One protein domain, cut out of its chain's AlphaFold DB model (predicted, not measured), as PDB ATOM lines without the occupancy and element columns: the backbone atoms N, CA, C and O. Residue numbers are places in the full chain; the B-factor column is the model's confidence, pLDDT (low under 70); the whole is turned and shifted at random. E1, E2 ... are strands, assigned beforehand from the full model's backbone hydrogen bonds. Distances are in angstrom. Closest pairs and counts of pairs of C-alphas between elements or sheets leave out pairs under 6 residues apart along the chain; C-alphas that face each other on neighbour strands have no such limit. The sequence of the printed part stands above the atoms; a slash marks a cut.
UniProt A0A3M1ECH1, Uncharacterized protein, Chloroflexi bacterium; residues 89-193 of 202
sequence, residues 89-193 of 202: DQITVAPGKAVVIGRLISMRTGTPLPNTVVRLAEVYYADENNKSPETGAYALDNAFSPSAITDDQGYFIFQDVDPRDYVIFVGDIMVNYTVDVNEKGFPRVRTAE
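Overview. This is residues 89 to 193 of the 202 residues of an uncharacterized protein of Chloroflexi bacterium (UniProt A0A3M1ECH1). A small sandwich of two unequal sheets: a strongly twisted sheet of six strands, built on the long pair E2 and E6, is partly covered on one face by the two-stranded sheet of E1 and E5, whose strands cross it at 50 degrees. E3 and E4 pair with different parts of E2 on one side of it, E7 and E8 with different parts of E6 on the far side. The printed part has 105 residues, with eight named strands in the order E1 to E8 and no named helix; the class is all strand, though 44 residues are in named strands. The larger sheet is branched, with antiparallel pairs, and E1 and E5 are antiparallel too. The whole is compact and rounded, with a radius of gyration of the C-alphas of 14.1 A and spans of 41 by 36 by 24 A.

Arrangement. E1, residues 98 to 103, is the antiparallel neighbour of E5, residues 155 to 161, at 169 degrees between directions; N 100 and O 158 are 3.0 A apart, within hydrogen-bond range. E2, residues 117 to 125, and E3, residues 136 to 139, form a hairpin, with N 124 and O 137 at 2.8 A. E4, residues 147 to 149, is on the same side of E2 as E3, with N 118 and O 148 at 2.8 A. E6, residues 165 to 172, is on the other side of E2, antiparallel at 147 degrees, with N 121 and O 167 at 2.9 A. E6 and E7, residues 176 to 179, form a hairpin, with N 170 and O 178 at 2.8 A. E8, residues 189 to 191, is on the same side of E6 as E7, with N 166 and O 190 at 2.8 A. Between the two sheets, the closest C-alphas of E4 and E5 are those of Ala 148 and Phe 156, 6.1 A apart. E1 is apart from E6.

Along the chain. E1 begins at C-alpha 98, (16.567, -5.168, -13.059), and is 17.1 A long. E2 is 26.0 A long and begins at C-alpha 117, (18.459, 11.338, -23.163). E3 measures 10.0 A, E4 7.1 A, E5 17.0 A, E6 21.1 A, E7 10.7 A and E8 6.6 A. E8 ends at C-alpha 191, (7.644, -3.948, -16.500).

Size, cuts and confidence. The two C-alphas farthest apart are those of Asn 129 and Asp 152, 41.1 A. The printed part has no cut. The link from E1 to E2, residues 104 to 116, is long. The mean pLDDT of the printed part is 92.7, and residues 89 to 90 are under 70.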
ATOM      1  N   ASP A  89      27.608 -10.284 -21.607       65.88
ATOM      2  CA  ASP A  89      28.357 -10.921 -20.519       65.88
ATOM      3  C   ASP A  89      29.036  -9.906 -19.573       65.88
ATOM      4  O   ASP A  89      29.514 -10.272 -18.497       65.88
ATOM      5  N   GLN A  90      29.075  -8.619 -19.938       67.44
ATOM      6  CA  GLN A  90      29.623  -7.537 -19.112       67.44
ATOM      7  C   GLN A  90      28.565  -6.783 -18.299       67.44
ATOM      8  O   GLN A  90      28.925  -5.973 -17.442       67.44
ATOM      9  N   ILE A  91      27.273  -7.039 -18.523       78.50
ATOM     10  CA  ILE A  91      26.206  -6.403 -17.752       78.50
ATOM     11  C   ILE A  91      26.100  -7.128 -16.406       78.50
ATOM     12  O   ILE A  91      25.511  -8.199 -16.299       78.50
ATOM     13  N   THR A  92      26.720  -6.556 -15.374       82.12
ATOM     14  CA  THR A  92      26.617  -7.059 -13.998       82.12
ATOM     15  C   THR A  92      25.516  -6.302 -13.275       82.12
ATOM     16  O   THR A  92      25.571  -5.079 -13.199       82.12
ATOM     17  N   VAL A  93      24.545  -7.025 -12.726       86.50
ATOM     18  CA  VAL A  93      23.367  -6.441 -12.077       86.50
ATOM     19  C   VAL A  93      23.312  -6.899 -10.633       86.50
ATOM     20  O   VAL A  93      23.539  -8.071 -10.319       86.50
ATOM     21  N   ALA A  94      23.043  -5.966  -9.730       89.31
ATOM     22  CA  ALA A  94      22.933  -6.263  -8.318       89.31
ATOM     23  C   ALA A  94      21.749  -7.216  -8.050       89.31
ATOM     24  O   ALA A  94      20.694  -7.103  -8.684       89.31
ATOM     25  N   PRO A  95      21.868  -8.141  -7.079       89.31
ATOM     26  CA  PRO A  95      20.791  -9.068  -6.750       89.31
ATOM     27  C   PRO A  95      19.467  -8.350  -6.460       89.31
ATOM     28  O   PRO A  95      19.412  -7.434  -5.639       89.31
ATOM     29  N   GLY A  96      18.392  -8.793  -7.116       90.56
ATOM     30  CA  GLY A  96      17.055  -8.216  -6.951       90.56
ATOM     31  C   GLY A  96      16.840  -6.877  -7.661       90.56
ATOM     32  O   GLY A  96      15.786  -6.274  -7.477       90.56
ATOM     33  N   LYS A  97      17.805  -6.413  -8.462       93.56
ATOM     34  CA  LYS A  97      17.618  -5.312  -9.408       93.56
ATOM     35  C   LYS A  97      17.241  -5.835 -10.790       93.56
ATOM     36  O   LYS A  97      17.178  -7.042 -11.015       93.56
ATOM     37  N   ALA A  98      16.938  -4.909 -11.685       92.00
ATOM     38  CA  ALA A  98      16.567  -5.168 -13.059       92.00
ATOM     39  C   ALA A  98      17.488  -4.419 -14.029       92.00
ATOM     40  O   ALA A  98      18.131  -3.422 -13.677       92.00
ATOM     41  N   VAL A  99      17.489  -4.884 -15.275       91.94
ATOM     42  CA  VAL A  99      18.103  -4.205 -16.414       91.94
ATOM     43  C   VAL A  99      17.051  -3.923 -17.470       91.94
ATOM     44  O   VAL A  99      16.247  -4.783 -17.823       91.94
ATOM     45  N   VAL A 100      17.083  -2.706 -18.009       92.62
ATOM     46  CA  VAL A 100      16.249  -2.306 -19.142       92.62
ATOM     47  C   VAL A 100      17.158  -1.918 -20.293       92.62
ATOM     48  O   VAL A 100      17.907  -0.947 -20.207       92.62
ATOM     49  N   ILE A 101      17.069  -2.668 -21.387       92.44
ATOM     50  CA  ILE A 101      17.822  -2.418 -22.616       92.44
ATOM     51  C   ILE A 101      16.831  -2.071 -23.717       92.44
ATOM     52  O   ILE A 101      15.800  -2.728 -23.874       92.44
ATOM     53  N   GLY A 102      17.149  -1.057 -24.511       92.88
ATOM     54  CA  GLY A 102      16.329  -0.702 -25.656       92.88
ATOM     55  C   GLY A 102      17.107   0.016 -26.742       92.88
ATOM     56  O   GLY A 102      18.315   0.228 -26.645       92.88
ATOM     57  N   ARG A 103      16.387   0.368 -27.807       94.94
ATOM     58  CA  ARG A 103      16.918   1.116 -28.944       94.94
ATOM     59  C   ARG A 103      15.915   2.165 -29.395       94.94
ATOM     60  O   ARG A 103      14.749   1.846 -29.622       94.94
ATOM     61  N   LEU A 104      16.376   3.397 -29.564       95.50
ATOM     62  CA  LEU A 104      15.586   4.483 -30.119       95.50
ATOM     63  C   LEU A 104      15.766   4.577 -31.627       95.50
ATOM     64  O   LEU A 104      16.869   4.771 -32.137       95.50
ATOM     65  N   ILE A 105      14.637   4.496 -32.326       95.62
ATOM     66  CA  ILE A 105      14.533   4.689 -33.767       95.62
ATOM     67  C   ILE A 105      13.569   5.846 -34.022       95.62
ATOM     68  O   ILE A 105      12.460   5.884 -33.490       95.62
ATOM     69  N   SER A 106      13.975   6.785 -34.868       93.62
ATOM     70  CA  SER A 106      13.108   7.849 -35.361       93.62
ATOM     71  C   SER A 106      11.996   7.254 -36.221       93.62
ATOM     72  O   SER A 106      12.262   6.694 -37.281       93.62
ATOM     73  N   MET A 107      10.738   7.441 -35.825       89.19
ATOM     74  CA  MET A 107       9.588   6.989 -36.623       89.19
ATOM     75  C   MET A 107       9.470   7.724 -37.967       89.19
ATOM     76  O   MET A 107       8.869   7.210 -38.904       89.19
ATOM     77  N   ARG A 108      10.053   8.927 -38.084       93.19
ATOM     78  CA  ARG A 108      10.012   9.732 -39.315       93.19
ATOM     79  C   ARG A 108      11.033   9.270 -40.350       93.19
ATOM     80  O   ARG A 108      10.751   9.299 -41.541       93.19
ATOM     81  N   THR A 109      12.238   8.928 -39.901       95.62
ATOM     82  CA  THR A 109      13.379   8.643 -40.788       95.62
ATOM     83  C   THR A 109      13.767   7.168 -40.802       95.62
ATOM     84  O   THR A 109      14.527   6.761 -41.671       95.62
ATOM     85  N   GLY A 110      13.287   6.369 -39.846       95.50
ATOM     86  CA  GLY A 110      13.697   4.977 -39.651       95.50
ATOM     87  C   GLY A 110      15.134   4.816 -39.142       95.50
ATOM     88  O   GLY A 110      15.622   3.696 -39.028       95.50
ATOM     89  N   THR A 111      15.826   5.917 -38.842       96.69
ATOM     90  CA  THR A 111      17.227   5.909 -38.411       96.69
ATOM     91  C   THR A 111      17.337   5.874 -36.890       96.69
ATOM     92  O   THR A 111      16.453   6.405 -36.208       96.69
ATOM     93  N   PRO A 112      18.428   5.320 -36.337       96.69
ATOM     94  CA  PRO A 112      18.715   5.447 -34.918       96.69
ATOM     95  C   PRO A 112      18.789   6.896 -34.448       96.69
ATOM     96  O   PRO A 112      19.144   7.787 -35.224       96.69
ATOM     97  N   LEU A 113      18.443   7.116 -33.182       96.00
ATOM     98  CA  LEU A 113      18.555   8.411 -32.516       96.00
ATOM     99  C   LEU A 113      19.717   8.378 -31.517       96.00
ATOM    100  O   LEU A 113      19.526   7.884 -30.403       96.00
ATOM    101  N   PRO A 114      20.910   8.868 -31.897       96.69
ATOM    102  CA  PRO A 114      22.058   8.899 -31.005       96.69
ATOM    103  C   PRO A 114      22.035  10.101 -30.064       96.69
ATOM    104  O   PRO A 114      21.303  11.067 -30.298       96.69
ATOM    105  N   ASN A 115      22.848  10.040 -29.007       96.25
ATOM    106  CA  ASN A 115      23.050  11.114 -28.033       96.25
ATOM    107  C   ASN A 115      21.731  11.711 -27.505       96.25
ATOM    108  O   ASN A 115      21.579  12.921 -27.344       96.25
ATOM    109  N   THR A 116      20.732  10.853 -27.307       97.06
ATOM    110  CA  THR A 116      19.393  11.235 -26.866       97.06
ATOM    111  C   THR A 116      19.193  10.758 -25.437       97.06
ATOM    112  O   THR A 116      19.412   9.587 -25.130       97.06
ATOM    113  N   VAL A 117      18.773  11.668 -24.558       96.94
ATOM    114  CA  VAL A 117      18.459  11.338 -23.163       96.94
ATOM    115  C   VAL A 117      17.201  10.472 -23.116       96.94
ATOM    116  O   VAL A 117      16.198  10.783 -23.757       96.94
ATOM    117  N   VAL A 118      17.249   9.395 -22.342       97.62
ATOM    118  CA  VAL A 118      16.126   8.500 -22.063       97.62
ATOM    119  C   VAL A 118      15.959   8.414 -20.558       97.62
ATOM    120  O   VAL A 118      16.942   8.257 -19.836       97.62
ATOM    121  N   ARG A 119      14.725   8.506 -20.069       97.56
ATOM    122  CA  ARG A 119      14.419   8.426 -18.638       97.56
ATOM    123  C   ARG A 119      13.280   7.464 -18.358       97.56
ATOM    124  O   ARG A 119      12.369   7.320 -19.174       97.56
ATOM    125  N   LEU A 120      13.330   6.841 -17.186       97.75
ATOM    126  CA  LEU A 120      12.276   5.964 -16.693       97.75
ATOM    127  C   LEU A 120      11.442   6.688 -15.633       97.75
ATOM    128  O   LEU A 120      11.951   7.045 -14.573       97.75
ATOM    129  N   ALA A 121      10.156   6.889 -15.917       97.69
ATOM    130  CA  ALA A 121       9.180   7.363 -14.940       97.69
ATOM    131  C   ALA A 121       8.518   6.163 -14.258       97.69
ATOM    132  O   ALA A 121       8.010   5.280 -14.947       97.69
ATOM    133  N   GLU A 122       8.505   6.129 -12.931       96.94
ATOM    134  CA  GLU A 122       7.887   5.041 -12.165       96.94
ATOM    135  C   GLU A 122       6.365   5.127 -12.221       96.94
ATOM    136  O   GLU A 122       5.805   6.213 -12.067       96.94
ATOM    137  N   VAL A 123       5.696   3.989 -12.399       96.44
ATOM    138  CA  VAL A 123       4.234   3.894 -12.432       96.44
ATOM    139  C   VAL A 123       3.700   3.410 -11.086       96.44
ATOM    140  O   VAL A 123       4.163   2.421 -10.522       96.44
ATOM    141  N   TYR A 124       2.673   4.097 -10.602       95.19
ATOM    142  CA  TYR A 124       1.965   3.847  -9.358       95.19
ATOM    143  C   TYR A 124       0.491   3.593  -9.659       95.19
ATOM    144  O   TYR A 124      -0.162   4.391 -10.334       95.19
ATOM    145  N   TYR A 125      -0.058   2.509  -9.119       94.38
ATOM    146  CA  TYR A 125      -1.472   2.177  -9.266       94.38
ATOM    147  C   TYR A 125      -2.204   2.414  -7.951       94.38
ATOM    148  O   TYR A 125      -1.699   2.099  -6.877       94.38
ATOM    149  N   ALA A 126      -3.420   2.953  -8.035       91.31
ATOM    150  CA  ALA A 126      -4.273   3.107  -6.858       91.31
ATOM    151  C   ALA A 126      -4.825   1.760  -6.354       91.31
ATOM    152  O   ALA A 126      -5.100   1.615  -5.165       91.31
ATOM    153  N   ASP A 127      -4.995   0.788  -7.257       91.50
ATOM    154  CA  ASP A 127      -5.458  -0.567  -6.954       91.50
ATOM    155  C   ASP A 127      -4.593  -1.594  -7.691       91.50
ATOM    156  O   ASP A 127      -4.610  -1.689  -8.920       91.50
ATOM    157  N   GLU A 128      -3.856  -2.390  -6.921       87.38
ATOM    158  CA  GLU A 128      -2.986  -3.457  -7.418       87.38
ATOM    159  C   GLU A 128      -3.760  -4.579  -8.135       87.38
ATOM    160  O   GLU A 128      -3.185  -5.285  -8.960       87.38
ATOM    161  N   ASN A 129      -5.062  -4.737  -7.866       89.62
ATOM    162  CA  ASN A 129      -5.909  -5.741  -8.521       89.62
ATOM    163  C   ASN A 129      -6.496  -5.249  -9.851       89.62
ATOM    164  O   ASN A 129      -7.090  -6.033 -10.589       89.62
ATOM    165  N   ASN A 130      -6.350  -3.956 -10.153       87.81
ATOM    166  CA  ASN A 130      -6.888  -3.321 -11.351       87.81
ATOM    167  C   ASN A 130      -5.819  -2.464 -12.046       87.81
ATOM    168  O   ASN A 130      -6.016  -1.278 -12.344       87.81
ATOM    169  N   LYS A 131      -4.658  -3.083 -12.291       90.31
ATOM    170  CA  LYS A 131      -3.569  -2.472 -13.054       90.31
ATOM    171  C   LYS A 131      -3.962  -2.337 -14.515       90.31
ATOM    172  O   LYS A 131      -4.193  -3.322 -15.214       90.31
ATOM    173  N   SER A 132      -4.007  -1.097 -14.975       86.19
ATOM    174  CA  SER A 132      -4.215  -0.737 -16.368       86.19
ATOM    175  C   SER A 132      -3.325   0.463 -16.698       86.19
ATOM    176  O   SER A 132      -3.187   1.358 -15.861       86.19
ATOM    177  N   PRO A 133      -2.777   0.555 -17.923       81.00
ATOM    178  CA  PRO A 133      -2.080   1.757 -18.385       81.00
ATOM    179  C   PRO A 133      -2.918   3.041 -18.257       81.00
ATOM    180  O   PRO A 133      -2.366   4.132 -18.209       81.00
ATOM    181  N   GLU A 134      -4.249   2.919 -18.211       84.56
ATOM    182  CA  GLU A 134      -5.190   4.039 -18.088       84.56
ATOM    183  C   GLU A 134      -5.437   4.458 -16.624       84.56
ATOM    184  O   GLU A 134      -5.932   5.557 -16.378       84.56
ATOM    185  N   THR A 135      -5.122   3.593 -15.651       87.75
ATOM    186  CA  THR A 135      -5.365   3.822 -14.212       87.75
ATOM    187  C   THR A 135      -4.094   4.113 -13.416       87.75
ATOM    188  O   THR A 135      -4.187   4.559 -12.272       87.75
ATOM    189  N   GLY A 136      -2.917   3.871 -13.999       90.88
ATOM    190  CA  GLY A 136      -1.630   4.204 -13.396       90.88
ATOM    191  C   GLY A 136      -1.321   5.702 -13.464       90.88
ATOM    192  O   GLY A 136      -1.483   6.337 -14.505       90.88
ATOM    193  N   ALA A 137      -0.832   6.266 -12.362       92.88
ATOM    194  CA  ALA A 137      -0.142   7.552 -12.347       92.88
ATOM    195  C   ALA A 137       1.362   7.311 -12.508       92.88
ATOM    196  O   ALA A 137       1.865   6.291 -12.052       92.88
ATOM    197  N   TYR A 138       2.098   8.232 -13.125       95.31
ATOM    198  CA  TYR A 138       3.550   8.106 -13.266       95.31
ATOM    199  C   TYR A 138       4.274   9.301 -12.653       95.31
ATOM    200  O   TYR A 138       3.809  10.437 -12.746       95.31
ATOM    201  N   ALA A 139       5.414   9.032 -12.022       95.62
ATOM    202  CA  ALA A 139       6.268  10.029 -11.396       95.62
ATOM    203  C   ALA A 139       7.630  10.056 -12.090       95.62
ATOM    204  O   ALA A 139       8.308   9.035 -12.210       95.62
ATOM    205  N   LEU A 140       8.015  11.245 -12.544       96.38
ATOM    206  CA  LEU A 140       9.306  11.505 -13.160       96.38
ATOM    207  C   LEU A 140       9.996  12.627 -12.395       96.38
ATOM    208  O   LEU A 140       9.447  13.721 -12.266       96.38
ATOM    209  N   ASP A 141      11.200  12.348 -11.914       93.56
ATOM    210  CA  ASP A 141      12.036  13.285 -11.180       93.56
ATOM    211  C   ASP A 141      13.342  13.521 -11.951       93.56
ATOM    212  O   ASP A 141      13.999  12.588 -12.415       93.56
ATOM    213  N   ASN A 142      13.738  14.785 -12.104       89.69
ATOM    214  CA  ASN A 142      14.930  15.131 -12.874       89.69
ATOM    215  C   ASN A 142      16.241  14.645 -12.220       89.69
ATOM    216  O   ASN A 142      17.216  14.379 -12.925       89.69
ATOM    217  N   ALA A 143      16.274  14.537 -10.894       90.75
ATOM    218  CA  ALA A 143      17.447  14.157 -10.119       90.75
ATOM    219  C   ALA A 143      17.496  12.656  -9.808       90.75
ATOM    220  O   ALA A 143      18.583  12.082  -9.808       90.75
ATOM    221  N   PHE A 144      16.346  12.028  -9.544       93.62
ATOM    222  CA  PHE A 144      16.309  10.666  -8.994       93.62
ATOM    223  C   PHE A 144      15.797   9.592  -9.949       93.62
ATOM    224  O   PHE A 144      16.078   8.416  -9.730       93.62
ATOM    225  N   SER A 145      15.071   9.953 -11.011       96.00
ATOM    226  CA  SER A 145      14.635   8.945 -11.977       96.00
ATOM    227  C   SER A 145      15.823   8.404 -12.777       96.00
ATOM    228  O   SER A 145      16.662   9.200 -13.220       96.00
ATOM    229  N   PRO A 146      15.880   7.082 -13.031       96.69
ATOM    230  CA  PRO A 146      16.912   6.495 -13.873       96.69
ATOM    231  C   PRO A 146      17.010   7.205 -15.226       96.69
ATOM    232  O   PRO A 146      15.997   7.483 -15.876       96.69
ATOM    233  N   SER A 147      18.242   7.486 -15.647       96.75
ATOM    234  CA  SER A 147      18.572   8.222 -16.868       96.75
ATOM    235  C   SER A 147      19.671   7.494 -17.637       96.75
ATOM    236  O   SER A 147      20.644   7.040 -17.044       96.75
ATOM    237  N   ALA A 148      19.536   7.441 -18.957       95.94
ATOM    238  CA  ALA A 148      20.536   6.928 -19.882       95.94
ATOM    239  C   ALA A 148      20.663   7.874 -21.083       95.94
ATOM    240  O   ALA A 148      19.774   8.684 -21.351       95.94
ATOM    241  N   ILE A 149      21.770   7.775 -21.813       96.25
ATOM    242  CA  ILE A 149      21.975   8.477 -23.083       96.25
ATOM    243  C   ILE A 149      22.185   7.413 -24.149       96.25
ATOM    244  O   ILE A 149      22.924   6.457 -23.917       96.25
ATOM    245  N   THR A 150      21.524   7.560 -25.296       96.50
ATOM    246  CA  THR A 150      21.717   6.622 -26.398       96.50
ATOM    247  C   THR A 150      23.077   6.770 -27.070       96.50
ATOM    248  O   THR A 150      23.565   7.883 -27.269       96.50
ATOM    249  N   ASP A 151      23.664   5.653 -27.483       94.88
ATOM    250  CA  ASP A 151      24.876   5.641 -28.310       94.88
ATOM    251  C   ASP A 151      24.610   5.957 -29.792       94.88
ATOM    252  O   ASP A 151      23.477   6.197 -30.209       94.88
ATOM    253  N   ASP A 152      25.661   5.907 -30.614       95.50
ATOM    254  CA  ASP A 152      25.627   6.165 -32.060       95.50
ATOM    255  C   ASP A 152      24.636   5.279 -32.836       95.50
ATOM    256  O   ASP A 152      24.163   5.650 -33.913       95.50
ATOM    257  N   GLN A 153      24.312   4.099 -32.306       94.62
ATOM    258  CA  GLN A 153      23.350   3.158 -32.878       94.62
ATOM    259  C   GLN A 153      21.968   3.249 -32.223       94.62
ATOM    260  O   GLN A 153      21.074   2.465 -32.571       94.62
ATOM    261  N   GLY A 154      21.763   4.232 -31.347       95.44
ATOM    262  CA  GLY A 154      20.514   4.517 -30.662       95.44
ATOM    263  C   GLY A 154      20.222   3.582 -29.491       95.44
ATOM    264  O   GLY A 154      19.093   3.610 -29.005       95.44
ATOM    265  N   TYR A 155      21.155   2.728 -29.061       95.56
ATOM    266  CA  TYR A 155      20.908   1.838 -27.923       95.56
ATOM    267  C   TYR A 155      21.087   2.566 -26.599       95.56
ATOM    268  O   TYR A 155      21.898   3.477 -26.484       95.56
ATOM    269  N   PHE A 156      20.324   2.147 -25.595       94.50
ATOM    270  CA  PHE A 156      20.451   2.603 -24.216       94.50
ATOM    271  C   PHE A 156      20.336   1.418 -23.261       94.50
ATOM    272  O   PHE A 156      19.682   0.415 -23.567       94.50
ATOM    273  N   ILE A 157      20.949   1.561 -22.088       93.44
ATOM    274  CA  ILE A 157      20.927   0.562 -21.023       93.44
ATOM    275  C   ILE A 157      20.687   1.282 -19.697       93.44
ATOM    276  O   ILE A 157      21.386   2.238 -19.370       93.44
ATOM    277  N   PHE A 158      19.720   0.793 -18.929       93.88
ATOM    278  CA  PHE A 158      19.559   1.102 -17.515       93.88
ATOM    279  C   PHE A 158      19.967  -0.128 -16.713       93.88
ATOM    280  O   PHE A 158      19.390  -1.198 -16.909       93.88
ATOM    281  N   GLN A 159      20.954   0.029 -15.836       92.19
ATOM    282  CA  GLN A 159      21.417  -1.021 -14.928       92.19
ATOM    283  C   GLN A 159      20.967  -0.716 -13.504       92.19
ATOM    284  O   GLN A 159      20.731   0.443 -13.159       92.19
ATOM    285  N   ASP A 160      20.847  -1.767 -12.698       93.12
ATOM    286  CA  ASP A 160      20.532  -1.686 -11.272       93.12
ATOM    287  C   ASP A 160      19.237  -0.926 -10.930       93.12
ATOM    288  O   ASP A 160      19.109  -0.339  -9.848       93.12
ATOM    289  N   VAL A 161      18.245  -0.952 -11.829       95.06
ATOM    290  CA  VAL A 161      16.951  -0.300 -11.578       95.06
ATOM    291  C   VAL A 161      16.066  -1.161 -10.683       95.06
ATOM    292  O   VAL A 161      16.199  -2.385 -10.638       95.06
ATOM    293  N   ASP A 162      15.173  -0.522  -9.929       95.88
ATOM    294  CA  ASP A 162      14.220  -1.258  -9.103       95.88
ATOM    295  C   ASP A 162      13.225  -2.035  -9.984       95.88
ATOM    296  O   ASP A 162      12.754  -1.511 -10.991       95.88
ATOM    297  N   PRO A 163      12.861  -3.281  -9.635       95.00
ATOM    298  CA  PRO A 163      11.887  -4.032 -10.415       95.00
ATOM    299  C   PRO A 163      10.473  -3.474 -10.244       95.00
ATOM    300  O   PRO A 163       9.833  -3.678  -9.207       95.00
ATOM    301  N   ARG A 164      10.001  -2.719 -11.239       94.19
ATOM    302  CA  ARG A 164       8.727  -1.985 -11.224       94.19
ATOM    303  C   ARG A 164       8.196  -1.756 -12.636       94.19
ATOM    304  O   ARG A 164       8.849  -2.060 -13.632       94.19
ATOM    305  N   ASP A 165       7.002  -1.186 -12.701       95.12
ATOM    306  CA  ASP A 165       6.422  -0.673 -13.934       95.12
ATOM    307  C   ASP A 165       6.946   0.735 -14.229       95.12
ATOM    308  O   ASP A 165       6.962   1.607 -13.357       95.12
ATOM    309  N   TYR A 166       7.336   0.960 -15.481       96.81
ATOM    310  CA  TYR A 166       7.926   2.205 -15.953       96.81
ATOM    311  C   TYR A 166       7.268   2.716 -17.232       96.81
ATOM    312  O   TYR A 166       6.799   1.947 -18.071       96.81
ATOM    313  N   VAL A 167       7.303   4.033 -17.419       96.81
ATOM    314  CA  VAL A 167       7.032   4.716 -18.689       96.81
ATOM    315  C   VAL A 167       8.326   5.340 -19.195       96.81
ATOM    316  O   VAL A 167       9.069   5.959 -18.431       96.81
ATOM    317  N   ILE A 168       8.593   5.195 -20.492       97.12
ATOM    318  CA  ILE A 168       9.810   5.715 -21.119       97.12
ATOM    319  C   ILE A 168       9.573   7.144 -21.614       97.12
ATOM    320  O   ILE A 168       8.677   7.396 -22.422       97.12
ATOM    321  N   PHE A 169      10.425   8.058 -21.161       97.25
ATOM    322  CA  PHE A 169      10.535   9.427 -21.652       97.25
ATOM    323  C   PHE A 169      11.777   9.547 -22.531       97.25
ATOM    324  O   PHE A 169      12.845   9.052 -22.175       97.25
ATOM    325  N   VAL A 170      11.636  10.215 -23.671       97.19
ATOM    326  CA  VAL A 170      12.703  10.423 -24.652       97.19
ATOM    327  C   VAL A 170      12.889  11.919 -24.867       97.19
ATOM    328  O   VAL A 170      11.949  12.606 -25.262       97.19
ATOM    329  N   GLY A 171      14.101  12.413 -24.639       95.12
ATOM    330  CA  GLY A 171      14.465  13.824 -24.729       95.12
ATOM    331  C   GLY A 171      14.738  14.471 -23.369       95.12
ATOM    332  O   GLY A 171      14.795  13.812 -22.329       95.12
ATOM    333  N   ASP A 172      14.933  15.786 -23.397       92.19
ATOM    334  CA  ASP A 172      15.165  16.598 -22.206       92.19
ATOM    335  C   ASP A 172      13.821  17.066 -21.641       92.19
ATOM    336  O   ASP A 172      13.100  17.845 -22.264       92.19
ATOM    337  N   ILE A 173      13.491  16.613 -20.436       92.06
ATOM    338  CA  ILE A 173      12.213  16.906 -19.777       92.06
ATOM    339  C   ILE A 173      12.026  18.391 -19.436       92.06
ATOM    340  O   ILE A 173      10.898  18.825 -19.221       92.06
ATOM    341  N   MET A 174      13.109  19.173 -19.406       89.75
ATOM    342  CA  MET A 174      13.080  20.614 -19.151       89.75
ATOM    343  C   MET A 174      12.913  21.437 -20.432       89.75
ATOM    344  O   MET A 174      12.520  22.600 -20.354       89.75
ATOM    345  N   VAL A 175      13.225  20.864 -21.600       93.06
ATOM    346  CA  VAL A 175      13.281  21.598 -22.874       93.06
ATOM    347  C   VAL A 175      12.331  21.010 -23.912       93.06
ATOM    348  O   VAL A 175      11.471  21.717 -24.434       93.06
ATOM    349  N   ASN A 176      12.495  19.732 -24.248       93.31
ATOM    350  CA  ASN A 176      11.703  19.042 -25.257       93.31
ATOM    351  C   ASN A 176      11.783  17.526 -25.045       93.31
ATOM    352  O   ASN A 176      12.863  16.935 -25.145       93.31
ATOM    353  N   TYR A 177      10.629  16.908 -24.799       95.12
ATOM    354  CA  TYR A 177      10.512  15.473 -24.596       95.12
ATOM    355  C   TYR A 177       9.278  14.899 -25.294       95.12
ATOM    356  O   TYR A 177       8.302  15.593 -25.583       95.12
ATOM    357  N   THR A 178       9.319  13.590 -25.510       95.38
ATOM    358  CA  THR A 178       8.181  12.764 -25.904       95.38
ATOM    359  C   THR A 178       8.079  11.547 -24.988       95.38
ATOM    360  O   THR A 178       9.040  11.175 -24.314       95.38
ATOM    361  N   VAL A 179       6.908  10.923 -24.959       95.12
ATOM    362  CA  VAL A 179       6.617   9.730 -24.156       95.12
ATOM    363  C   VAL A 179       6.372   8.553 -25.099       95.12
ATOM    364  O   VAL A 179       5.710   8.727 -26.125       95.12
ATOM    365  N   ASP A 180       6.886   7.361 -24.774       93.38
ATOM    366  CA  ASP A 180       6.498   6.128 -25.479       93.38
ATOM    367  C   ASP A 180       5.014   5.860 -25.211       93.38
ATOM    368  O   ASP A 180       4.613   5.541 -24.089       93.38
ATOM    369  N   VAL A 181       4.186   6.027 -26.239       93.38
ATOM    370  CA  VAL A 181       2.734   5.848 -26.167       93.38
ATOM    371  C   VAL A 181       2.279   4.698 -27.063       93.38
ATOM    372  O   VAL A 181       2.914   4.322 -28.049       93.38
ATOM    373  N   ASN A 182       1.149   4.099 -26.709       90.62
ATOM    374  CA  ASN A 182       0.466   3.126 -27.548       90.62
ATOM    375  C   ASN A 182      -0.377   3.809 -28.640       90.62
ATOM    376  O   ASN A 182      -0.479   5.031 -28.711       90.62
ATOM    377  N   GLU A 183      -1.023   3.007 -29.485       91.44
ATOM    378  CA  GLU A 183      -1.860   3.486 -30.599       91.44
ATOM    379  C   GLU A 183      -3.049   4.353 -30.153       91.44
ATOM    380  O   GLU A 183      -3.578   5.135 -30.938       91.44
ATOM    381  N   LYS A 184      -3.468   4.235 -28.890       90.19
ATOM    382  CA  LYS A 184      -4.547   5.032 -28.293       90.19
ATOM    383  C   LYS A 184      -4.043   6.334 -27.655       90.19
ATOM    384  O   LYS A 184      -4.850   7.090 -27.128       90.19
ATOM    385  N   GLY A 185      -2.733   6.584 -27.672       90.00
ATOM    386  CA  GLY A 185      -2.106   7.753 -27.055       90.00
ATOM    387  C   GLY A 185      -1.880   7.639 -25.545       90.00
ATOM    388  O   GLY A 185      -1.464   8.616 -24.929       90.00
ATOM    389  N   PHE A 186      -2.120   6.472 -24.937       89.81
ATOM    390  CA  PHE A 186      -1.760   6.244 -23.535       89.81
ATOM    391  C   PHE A 186      -0.289   5.848 -23.415       89.81
ATOM    392  O   PHE A 186       0.206   5.139 -24.296       89.81
ATOM    393  N   PRO A 187       0.398   6.225 -22.324       93.00
ATOM    394  CA  PRO A 187       1.751   5.760 -22.060       93.00
ATOM    395  C   PRO A 187       1.845   4.237 -22.120       93.00
ATOM    396  O   PRO A 187       1.000   3.510 -21.591       93.00
ATOM    397  N   ARG A 188       2.884   3.742 -22.784       94.12
ATOM    398  CA  ARG A 188       3.181   2.318 -22.824       94.12
ATOM    399  C   ARG A 188       3.969   1.957 -21.571       94.12
ATOM    400  O   ARG A 188       5.130   2.328 -21.432       94.12
ATOM    401  N   VAL A 189       3.323   1.221 -20.676       94.19
ATOM    402  CA  VAL A 189       3.965   0.704 -19.468       94.19
ATOM    403  C   VAL A 189       4.867  -0.477 -19.829       94.19
ATOM    404  O   VAL A 189       4.472  -1.365 -20.590       94.19
ATOM    405  N   ARG A 190       6.088  -0.470 -19.298       93.69
ATOM    406  CA  ARG A 190       7.078  -1.542 -19.400       93.69
ATOM    407  C   ARG A 190       7.394  -2.038 -17.999       93.69
ATOM    408  O   ARG A 190       7.783  -1.242 -17.151       93.69
ATOM    409  N   THR A 191       7.253  -3.332 -17.769       94.00
ATOM    410  CA  THR A 191       7.644  -3.948 -16.500       94.00
ATOM    411  C   THR A 191       9.126  -4.296 -16.564       94.00
ATOM    412  O   THR A 191       9.555  -5.022 -17.460       94.00
ATOM    413  N   ALA A 192       9.911  -3.746 -15.641       92.12
ATOM    414  CA  ALA A 192      11.273  -4.181 -15.386       92.12
ATOM    415  C   ALA A 192      11.208  -5.319 -14.366       92.12
ATOM    416  O   ALA A 192      10.867  -5.107 -13.202       92.12
ATOM    417  N   GLU A 193      11.474  -6.539 -14.815       89.06
ATOM    418  CA  GLU A 193      11.485  -7.702 -13.933       89.06
ATOM    419  C   GLU A 193      12.835  -7.810 -13.219       89.06
ATOM    420  O   GLU A 193      13.864  -7.486 -13.821       89.06
TER     421      GLU A 193